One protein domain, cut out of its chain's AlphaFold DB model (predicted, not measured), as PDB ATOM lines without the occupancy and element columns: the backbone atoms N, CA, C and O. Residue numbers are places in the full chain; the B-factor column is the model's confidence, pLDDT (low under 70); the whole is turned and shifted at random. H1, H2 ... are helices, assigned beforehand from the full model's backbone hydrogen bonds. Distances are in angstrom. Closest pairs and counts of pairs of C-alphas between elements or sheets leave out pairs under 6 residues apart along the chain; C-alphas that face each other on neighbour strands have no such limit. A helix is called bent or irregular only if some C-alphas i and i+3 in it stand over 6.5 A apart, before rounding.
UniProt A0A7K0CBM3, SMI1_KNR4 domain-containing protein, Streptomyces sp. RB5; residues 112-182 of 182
ATOM      1  N   VAL A 112     159.747 185.326 173.816       83.75
ATOM      2  CA  VAL A 112     159.218 184.508 172.714       83.75
ATOM      3  C   VAL A 112     157.850 184.986 172.211       83.75
ATOM      4  O   VAL A 112     157.194 184.287 171.441       83.75
ATOM      5  N   SER A 113     157.373 186.163 172.640       81.12
ATOM      6  CA  SER A 113     156.033 186.646 172.283       81.12
ATOM      7  C   SER A 113     155.906 187.110 170.826       81.12
ATOM      8  O   SER A 113     154.807 187.466 170.394       81.12
ATOM      9  N   GLY A 114     157.012 187.192 170.089       76.81
ATOM     10  CA  GLY A 114     157.047 187.659 168.709       76.81
ATOM     11  C   GLY A 114     158.141 186.973 167.895       76.81
ATOM     12  O   GLY A 114     158.956 186.241 168.455       76.81
ATOM     13  N   PRO A 115     158.135 187.175 166.569       77.06
ATOM     14  CA  PRO A 115     159.100 186.545 165.683       77.06
ATOM     15  C   PRO A 115     160.505 187.101 165.922       77.06
ATOM     16  O   PRO A 115     160.651 188.262 166.301       77.06
ATOM     17  N   PHE A 116     161.511 186.283 165.614       79.31
ATOM     18  CA  PHE A 116     162.893 186.725 165.454       79.31
ATOM     19  C   PHE A 116     162.951 187.883 164.451       79.31
ATOM     20  O   PHE A 116     162.411 187.773 163.343       79.31
ATOM     21  N   VAL A 117     163.525 189.017 164.856       77.00
ATOM     22  CA  VAL A 117     163.414 190.253 164.069       77.00
ATOM     23  C   VAL A 117     164.576 190.493 163.118       77.00
ATOM     24  O   VAL A 117     164.326 191.131 162.097       77.00
ATOM     25  N   GLU A 118     165.765 189.956 163.418       75.62
ATOM     26  CA  GLU A 118     167.034 190.099 162.679       75.62
ATOM     27  C   GLU A 118     166.987 189.376 161.326       75.62
ATOM     28  O   GLU A 118     167.530 188.298 161.104       75.62
ATOM     29  N   THR A 119     166.232 189.979 160.424       79.19
ATOM     30  CA  THR A 119     165.914 189.522 159.072       79.19
ATOM     31  C   THR A 119     166.309 190.623 158.091       79.19
ATOM     32  O   THR A 119     166.560 191.750 158.517       79.19
ATOM     33  N   GLU A 120     166.306 190.353 156.782       75.44
ATOM     34  CA  GLU A 120     166.599 191.380 155.760       75.44
ATOM     35  C   GLU A 120     165.710 192.640 155.900       75.44
ATOM     36  O   GLU A 120     166.133 193.742 155.561       75.44
ATOM     37  N   ASP A 121     164.508 192.496 156.473       82.31
ATOM     38  CA  ASP A 121     163.554 193.589 156.710       82.31
ATOM     39  C   ASP A 121     163.752 194.314 158.062       82.31
ATOM     40  O   ASP A 121     163.040 195.278 158.368       82.31
ATOM     41  N   TRP A 122     164.666 193.859 158.926       83.69
ATOM     42  CA  TRP A 122     164.918 194.474 160.238       83.69
ATOM     43  C   TRP A 122     165.260 195.970 160.171       83.69
ATOM     44  O   TRP A 122     164.648 196.759 160.899       83.69
ATOM     45  N   PRO A 123     166.156 196.414 159.274       85.56
ATOM     46  CA  PRO A 123     166.487 197.829 159.128       85.56
ATOM     47  C   PRO A 123     165.267 198.686 158.763       85.56
ATOM     48  O   PRO A 123     165.132 199.817 159.229       85.56
ATOM     49  N   ASP A 124     164.342 198.157 157.955       87.00
ATOM     50  CA  ASP A 124     163.115 198.866 157.575       87.00
ATOM     51  C   ASP A 124     162.162 199.039 158.766       87.00
ATOM     52  O   ASP A 124     161.529 200.091 158.909       87.00
ATOM     53  N   LYS A 125     162.093 198.044 159.659       86.88
ATOM     54  CA  LYS A 125     161.313 198.132 160.905       86.88
ATOM     55  C   LYS A 125     161.877 199.205 161.836       86.88
ATOM     56  O   LYS A 125     161.107 200.027 162.330       86.88
ATOM     57  N   GLN A 126     163.199 199.260 162.000       88.50
ATOM     58  CA  GLN A 126     163.870 200.292 162.799       88.50
ATOM     59  C   GLN A 126     163.585 201.702 162.258       88.50
ATOM     60  O   GLN A 126     163.184 202.599 163.004       88.50
ATOM     61  N   ILE A 127     163.694 201.889 160.936       90.44
ATOM     62  CA  ILE A 127     163.344 203.152 160.268       90.44
ATOM     63  C   ILE A 127     161.884 203.537 160.543       90.44
ATOM     64  O   ILE A 127     161.592 204.705 160.813       90.44
ATOM     65  N   ALA A 128     160.954 202.584 160.457       91.38
ATOM     66  CA  ALA A 128     159.541 202.842 160.710       91.38
ATOM     67  C   ALA A 128     159.290 203.286 162.162       91.38
ATOM     68  O   ALA A 128     158.555 204.256 162.372       91.38
ATOM     69  N   THR A 129     159.930 202.638 163.140       91.75
ATOM     70  CA  THR A 129     159.861 203.005 164.565       91.75
ATOM     71  C   THR A 129     160.380 204.424 164.809       91.75
ATOM     72  O   THR A 129     159.691 205.240 165.426       91.75
ATOM     73  N   LEU A 130     161.548 204.765 164.262       93.69
ATOM     74  CA  LEU A 130     162.143 206.100 164.393       93.69
ATOM     75  C   LEU A 130     161.265 207.189 163.765       93.69
ATOM     76  O   LEU A 130     160.985 208.211 164.396       93.69
ATOM     77  N   ARG A 131     160.742 206.942 162.560       94.25
ATOM     78  CA  ARG A 131     159.834 207.880 161.885       94.25
ATOM     79  C   ARG A 131     158.529 208.071 162.643       94.25
ATOM     80  O   ARG A 131     158.029 209.194 162.711       94.25
ATOM     81  N   ALA A 132     157.984 207.014 163.244       94.81
ATOM     82  CA  ALA A 132     156.806 207.114 164.103       94.81
ATOM     83  C   ALA A 132     157.069 207.969 165.356       94.81
ATOM     84  O   ALA A 132     156.159 208.646 165.836       94.81
ATOM     85  N   ALA A 133     158.315 208.000 165.840       94.38
ATOM     86  CA  ALA A 133     158.769 208.881 166.915       94.38
ATOM     87  C   ALA A 133     159.104 210.315 166.452       94.38
ATOM     88  O   ALA A 133     159.475 211.155 167.270       94.38
ATOM     89  N   GLY A 134     158.953 210.623 165.159       94.75
ATOM     90  CA  GLY A 134     159.265 211.935 164.588       94.75
ATOM     91  C   GLY A 134     160.756 212.175 164.338       94.75
ATOM     92  O   GLY A 134     161.152 213.320 164.126       94.75
ATOM     93  N   HIS A 135     161.571 211.117 164.350       93.50
ATOM     94  CA  HIS A 135     163.000 211.169 164.053       93.50
ATOM     95  C   HIS A 135     163.265 210.659 162.633       93.50
ATOM     96  O   HIS A 135     162.847 209.557 162.283       93.50
ATOM     97  N   GLU A 136     163.953 211.451 161.807       92.25
ATOM     98  CA  GLU A 136     164.416 210.982 160.495       92.25
ATOM     99  C   GLU A 136     165.794 210.316 160.667       92.25
ATOM    100  O   GLU A 136     166.728 210.997 161.100       92.25
ATOM    101  N   PRO A 137     165.938 209.013 160.351       88.19
ATOM    102  CA  PRO A 137     167.190 208.280 160.545       88.19
ATOM    103  C   PRO A 137     168.346 208.868 159.732       88.19
ATOM    104  O   PRO A 137     168.157 209.304 158.592       88.19
ATOM    105  N   THR A 138     169.552 208.882 160.302       77.81
ATOM    106  CA  THR A 138     170.634 209.736 159.792       77.81
ATOM    107  C   THR A 138     171.412 209.148 158.606       77.81
ATOM    108  O   THR A 138     171.639 209.904 157.658       77.81
ATOM    109  N   ARG A 139     171.773 207.849 158.575       65.00
ATOM    110  CA  ARG A 139     172.175 207.080 157.361       65.00
ATOM    111  C   ARG A 139     172.533 205.615 157.693       65.00
ATOM    112  O   ARG A 139     173.237 205.391 158.663       65.00
ATOM    113  N   ARG A 140     172.172 204.672 156.803       58.69
ATOM    114  CA  ARG A 140     172.685 203.283 156.754       58.69
ATOM    115  C   ARG A 140     174.176 203.253 156.405       58.69
ATOM    116  O   ARG A 140     174.541 203.613 155.278       58.69
ATOM    117  N   ASP A 141     175.019 202.876 157.353       62.25
ATOM    118  CA  ASP A 141     176.353 202.341 157.079       62.25
ATOM    119  C   ASP A 141     176.266 200.834 156.772       62.25
ATOM    120  O   ASP A 141     175.182 200.319 156.497       62.25
ATOM    121  N   GLU A 142     177.413 200.155 156.706       54.66
ATOM    122  CA  GLU A 142     177.508 198.731 156.347       54.66
ATOM    123  C   GLU A 142     176.837 197.813 157.381       54.66
ATOM    124  O   GLU A 142     176.432 196.709 157.027       54.66
ATOM    125  N   ASP A 143     176.679 198.294 158.617       61.25
ATOM    126  CA  ASP A 143     176.152 197.522 159.742       61.25
ATOM    127  C   ASP A 143     174.661 197.812 160.004       61.25
ATOM    128  O   ASP A 143     174.032 197.118 160.801       61.25
ATOM    129  N   GLU A 144     174.084 198.817 159.322       63.75
ATOM    130  CA  GLU A 144     172.687 199.262 159.463       63.75
ATOM    131  C   GLU A 144     172.255 199.410 160.940       63.75
ATOM    132  O   GLU A 144     171.117 199.106 161.314       63.75
ATOM    133  N   ASP A 145     173.177 199.904 161.774       73.19
ATOM    134  CA  ASP A 145     172.987 200.115 163.208       73.19
ATOM    135  C   ASP A 145     172.338 201.485 163.477       73.19
ATOM    136  O   ASP A 145     172.896 202.544 163.182       73.19
ATOM    137  N   TYR A 146     171.136 201.471 164.062       85.50
ATOM    138  CA  TYR A 146     170.374 202.676 164.405       85.50
ATOM    139  C   TYR A 146     170.374 203.002 165.900       85.50
ATOM    140  O   TYR A 146     169.618 203.878 166.327       85.50
ATOM    141  N   LEU A 147     171.203 202.352 166.720       87.88
ATOM    142  CA  LEU A 147     171.225 202.563 168.168       87.88
ATOM    143  C   LEU A 147     171.352 204.052 168.545       87.88
ATOM    144  O   LEU A 147     170.642 204.549 169.421       87.88
ATOM    145  N   HIS A 148     172.207 204.801 167.843       89.25
ATOM    146  CA  HIS A 148     172.368 206.237 168.084       89.25
ATOM    147  C   HIS A 148     171.102 207.048 167.757       89.25
ATOM    148  O   HIS A 148     170.730 207.961 168.505       89.25
ATOM    149  N   ASP A 149     170.419 206.705 166.663       91.88
ATOM    150  CA  ASP A 149     169.152 207.327 166.279       91.88
ATOM    151  C   ASP A 149     168.058 207.007 167.312       91.88
ATOM    152  O   ASP A 149     167.297 207.897 167.689       91.88
ATOM    153  N   TYR A 150     168.035 205.787 167.860       93.12
ATOM    154  CA  TYR A 150     167.125 205.409 168.947       93.12
ATOM    155  C   TYR A 150     167.379 206.225 170.218       93.12
ATOM    156  O   TYR A 150     166.437 206.765 170.800       93.12
ATOM    157  N   VAL A 151     168.634 206.375 170.652       93.00
ATOM    158  CA  VAL A 151     168.969 207.213 171.821       93.00
ATOM    159  C   VAL A 151     168.597 208.679 171.576       93.00
ATOM    160  O   VAL A 151     168.134 209.365 172.488       93.00
ATOM    161  N   THR A 152     168.740 209.165 170.344       93.12
ATOM    162  CA  THR A 152     168.349 210.535 169.981       93.12
ATOM    163  C   THR A 152     166.830 210.723 170.016       93.12
ATOM    164  O   THR A 152     166.348 211.705 170.580       93.12
ATOM    165  N   ALA A 153     166.074 209.776 169.455       94.56
ATOM    166  CA  ALA A 153     164.619 209.843 169.353       94.56
ATOM    167  C   ALA A 153     163.908 209.608 170.697       94.56
ATOM    168  O   ALA A 153     162.920 210.274 171.010       94.56
ATOM    169  N   PHE A 154     164.409 208.667 171.502       95.06
ATOM    170  CA  PHE A 154     163.747 208.191 172.721       95.06
ATOM    171  C   PHE A 154     164.473 208.582 174.016       95.06
ATOM    172  O   PHE A 154     163.999 208.263 175.106       95.06
ATOM    173  N   GLY A 155     165.607 209.281 173.929       93.94
ATOM    174  CA  GLY A 155     166.418 209.649 175.088       93.94
ATOM    175  C   GLY A 155     167.162 208.447 175.695       93.94
ATOM    176  O   GLY A 155     167.441 207.474 174.995       93.94
ATOM    177  N   PRO A 156     167.485 208.471 177.005       91.69
ATOM    178  CA  PRO A 156     168.245 207.403 177.671       91.69
ATOM    179  C   PRO A 156     167.632 205.999 177.560       91.69
ATOM    180  O   PRO A 156     168.325 205.009 177.757       91.69
ATOM    181  N   GLN A 157     166.332 205.897 177.273       91.38
ATOM    182  CA  GLN A 157     165.626 204.632 177.079       91.38
ATOM    183  C   GLN A 157     165.822 204.043 175.679       91.38
ATOM    184  O   GLN A 157     165.511 202.871 175.483       91.38
ATOM    185  N   GLY A 158     166.313 204.825 174.714       91.75
ATOM    186  CA  GLY A 158     166.450 204.397 173.323       91.75
ATOM    187  C   GLY A 158     167.301 203.147 173.162       91.75
ATOM    188  O   GLY A 158     166.909 202.247 172.429       91.75
ATOM    189  N   GLU A 159     168.390 203.041 173.924       90.50
ATOM    190  CA  GLU A 159     169.228 201.840 173.964       90.50
ATOM    191  C   GLU A 159     168.428 200.607 174.401       90.50
ATOM    192  O   GLU A 159     168.402 199.595 173.706       90.50
ATOM    193  N   HIS A 160     167.686 200.709 175.505       87.94
ATOM    194  CA  HIS A 160     166.869 199.603 175.998       87.94
ATOM    195  C   HIS A 160     165.758 199.197 175.017       87.94
ATOM    196  O   HIS A 160     165.487 198.007 174.859       87.94
ATOM    197  N   ILE A 161     165.120 200.168 174.355       89.50
ATOM    198  CA  ILE A 161     164.094 199.904 173.336       89.50
ATOM    199  C   ILE A 161     164.720 199.154 172.159       89.50
ATOM    200  O   ILE A 161     164.190 198.121 171.758       89.50
ATOM    201  N   TRP A 162     165.860 199.634 171.661       88.06
ATOM    202  CA  TRP A 162     166.576 199.017 170.549       88.06
ATOM    203  C   TRP A 162     166.944 197.557 170.851       88.06
ATOM    204  O   TRP A 162     166.578 196.666 170.085       88.06
ATOM    205  N   PHE A 163     167.553 197.288 172.014       85.44
ATOM    206  CA  PHE A 163     167.873 195.921 172.445       85.44
ATOM    207  C   PHE A 163     166.622 195.047 172.589       85.44
ATOM    208  O   PHE A 163     166.582 193.934 172.077       85.44
ATOM    209  N   THR A 164     165.562 195.558 173.221       84.88
ATOM    210  CA  THR A 164     164.325 194.786 173.444       84.88
ATOM    211  C   THR A 164     163.627 194.417 172.136       84.88
ATOM    212  O   THR A 164     163.041 193.338 172.022       84.88
ATOM    213  N   GLU A 165     163.632 195.312 171.147       85.94
ATOM    214  CA  GLU A 165     163.073 195.004 169.834       85.94
ATOM    215  C   GLU A 165     163.930 193.965 169.108       85.94
ATOM    216  O   GLU A 165     163.374 192.988 168.607       85.94
ATOM    217  N   ARG A 166     165.257 194.134 169.136       82.12
ATOM    218  CA  ARG A 166     166.247 193.252 168.506       82.12
ATOM    219  C   ARG A 166     166.248 191.824 169.063       82.12
ATOM    220  O   ARG A 166     166.401 190.862 168.317       82.12
ATOM    221  N   GLU A 167     166.084 191.675 170.371       82.06
ATOM    222  CA  GLU A 167     166.163 190.386 171.075       82.06
ATOM    223  C   GLU A 167     164.850 189.594 171.053       82.06
ATOM    224  O   GLU A 167     164.817 188.420 171.435       82.06
ATOM    225  N   ARG A 168     163.751 190.205 170.600       85.12
ATOM    226  CA  ARG A 168     162.452 189.537 170.521       85.12
ATOM    227  C   ARG A 168     162.531 188.326 169.594       85.12
ATOM    228  O   ARG A 168     162.972 188.421 168.452       85.12
ATOM    229  N   GLY A 169     162.072 187.184 170.095       83.12
ATOM    230  CA  GLY A 169     162.103 185.912 169.381       83.12
ATOM    231  C   GLY A 169     163.502 185.306 169.239       83.12
ATOM    232  O   GLY A 169     163.641 184.312 168.530       83.12
ATOM    233  N   ALA A 170     164.526 185.870 169.890       83.75
ATOM    234  CA  ALA A 170     165.897 185.379 169.846       83.75
ATOM    235  C   ALA A 170     166.310 184.701 171.163       83.75
ATOM    236  O   ALA A 170     165.914 185.106 172.257       83.75
ATOM    237  N   VAL A 171     167.169 183.688 171.052       83.06
ATOM    238  CA  VAL A 171     167.962 183.165 172.169       83.06
ATOM    239  C   VAL A 171     169.393 183.654 171.984       83.06
ATOM    240  O   VAL A 171     170.021 183.361 170.969       83.06
ATOM    241  N   GLN A 172     169.922 184.383 172.962       77.75
ATOM    242  CA  GLN A 172     171.315 184.822 172.937       77.75
ATOM    243  C   GLN A 172     172.225 183.662 173.336       77.75
ATOM    244  O   GLN A 172     172.243 183.252 174.494       77.75
ATOM    245  N   ILE A 173     172.955 183.101 172.370       79.25
ATOM    246  CA  ILE A 173     173.866 181.965 172.600       79.25
ATOM    247  C   ILE A 173     175.286 182.442 172.965       79.25
ATOM    248  O   ILE A 173     176.000 181.752 173.693       79.25
ATOM    249  N   SER A 174     175.697 183.626 172.500       76.75
ATOM    250  CA  SER A 174     176.974 184.265 172.853       76.75
ATOM    251  C   SER A 174     176.991 185.743 172.455       76.75
ATOM    252  O   SER A 174     176.411 186.078 171.421       76.75
ATOM    253  N   ASP A 175     177.779 186.570 173.146       60.88
ATOM    254  CA  ASP A 175     178.034 187.980 172.782       60.88
ATOM    255  C   ASP A 175     178.704 188.170 171.408       60.88
ATOM    256  O   ASP A 175     178.652 189.253 170.830       60.88
ATOM    257  N   ASN A 176     179.317 187.119 170.853       54.56
ATOM    258  CA  ASN A 176     179.964 187.149 169.535       54.56
ATOM    259  C   ASN A 176     179.075 186.603 168.401       54.56
ATOM    260  O   ASN A 176     179.571 186.352 167.303       54.56
ATOM    261  N   GLY A 177     177.787 186.363 168.661       50.00
ATOM    262  CA  GLY A 177     176.864 185.788 167.689       50.00
ATOM    263  C   GLY A 177     175.863 186.814 167.175       50.00
ATOM    264  O   GLY A 177     174.835 187.034 167.808       50.00
ATOM    265  N   CYS A 178     176.105 187.382 165.991       46.12
ATOM    266  CA  CYS A 178     174.989 187.798 165.141       46.12
ATOM    267  C   CYS A 178     174.190 186.532 164.803       46.12
ATOM    268  O   CYS A 178     174.777 185.533 164.383       46.12
ATOM    269  N   GLY A 179     172.877 186.544 165.058       41.81
ATOM    270  CA  GLY A 179     172.011 185.397 164.794       41.81
ATOM    271  C   GLY A 179     172.155 184.931 163.344       41.81
ATOM    272  O   GLY A 179     172.108 185.744 162.425       41.81
ATOM    273  N   MET A 180     172.378 183.633 163.140       27.75
ATOM    274  CA  MET A 180     172.363 183.050 161.800       27.75
ATOM    275  C   MET A 180     170.913 182.924 161.332       27.75
ATOM    276  O   MET A 180     170.058 182.452 162.080       27.75
ATOM    277  N   THR A 181     170.656 183.349 160.101       26.28
ATOM    278  CA  THR A 181     169.465 182.983 159.333       26.28
ATOM    279  C   THR A 181     169.831 181.828 158.397       26.28
ATOM    280  O   THR A 181     170.972 181.767 157.931       26.28
ATOM    281  N   ASP A 182     168.890 180.903 158.190       31.91
ATOM    282  CA  ASP A 182     169.006 179.768 157.257       31.91
ATOM    283  C   ASP A 182     169.054 180.211 155.780       31.91
ATOM    284  O   ASP A 182     168.330 181.171 155.415       31.91
TER     285      ASP A 182
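This is residues 112 to 182 of the 182 residues of the protein "SMI1_KNR4 domain-containing protein" of Streptomyces sp. RB5 (UniProt A0A7K0CBM3). Two helices, H1 and the sharply kinked H2, are joined by a long loop, residues 133 to 146; a tail without a named element follows H2, and its residues 172 to 177 stick out. The 71 printed residues have two named helices, H1 then H2, and no named strand; the class is all helix, with 32 residues in named elements, under half. The whole is compact, radius of gyration of the C-alphas 12.3 A, spanning 33 by 24 by 21 A.

Start at H1, residues 122 to 132, where every O i to N i+4 pair is within hydrogen-bond range. H2, residues 147 to 167, has 12 of 17 and a kink of 137 degrees near residue 154; it is irregular, C-alphas 153 and 156 being 9.4 A apart. They form a helical hairpin, opposite ways at a steep tilt of 41 degrees. They only just touch, with 3 pairs of C-alphas within 8 A, H2 with residues 149 to 153 alone; the closest C-alphas, of Leu 130 and Ala 153, are 6.7 A apart.

Find C-alpha 122 at (164.918, 194.474, 160.238); H1 runs 15.5 A from there. H2 runs 13.5 A to C-alpha 167 at (166.163, 190.386, 171.075).

The printed part has no cut. H1 to H2 is a long link. Look for pLDDT under 70 at residues 139 to 144 and 175 to 182.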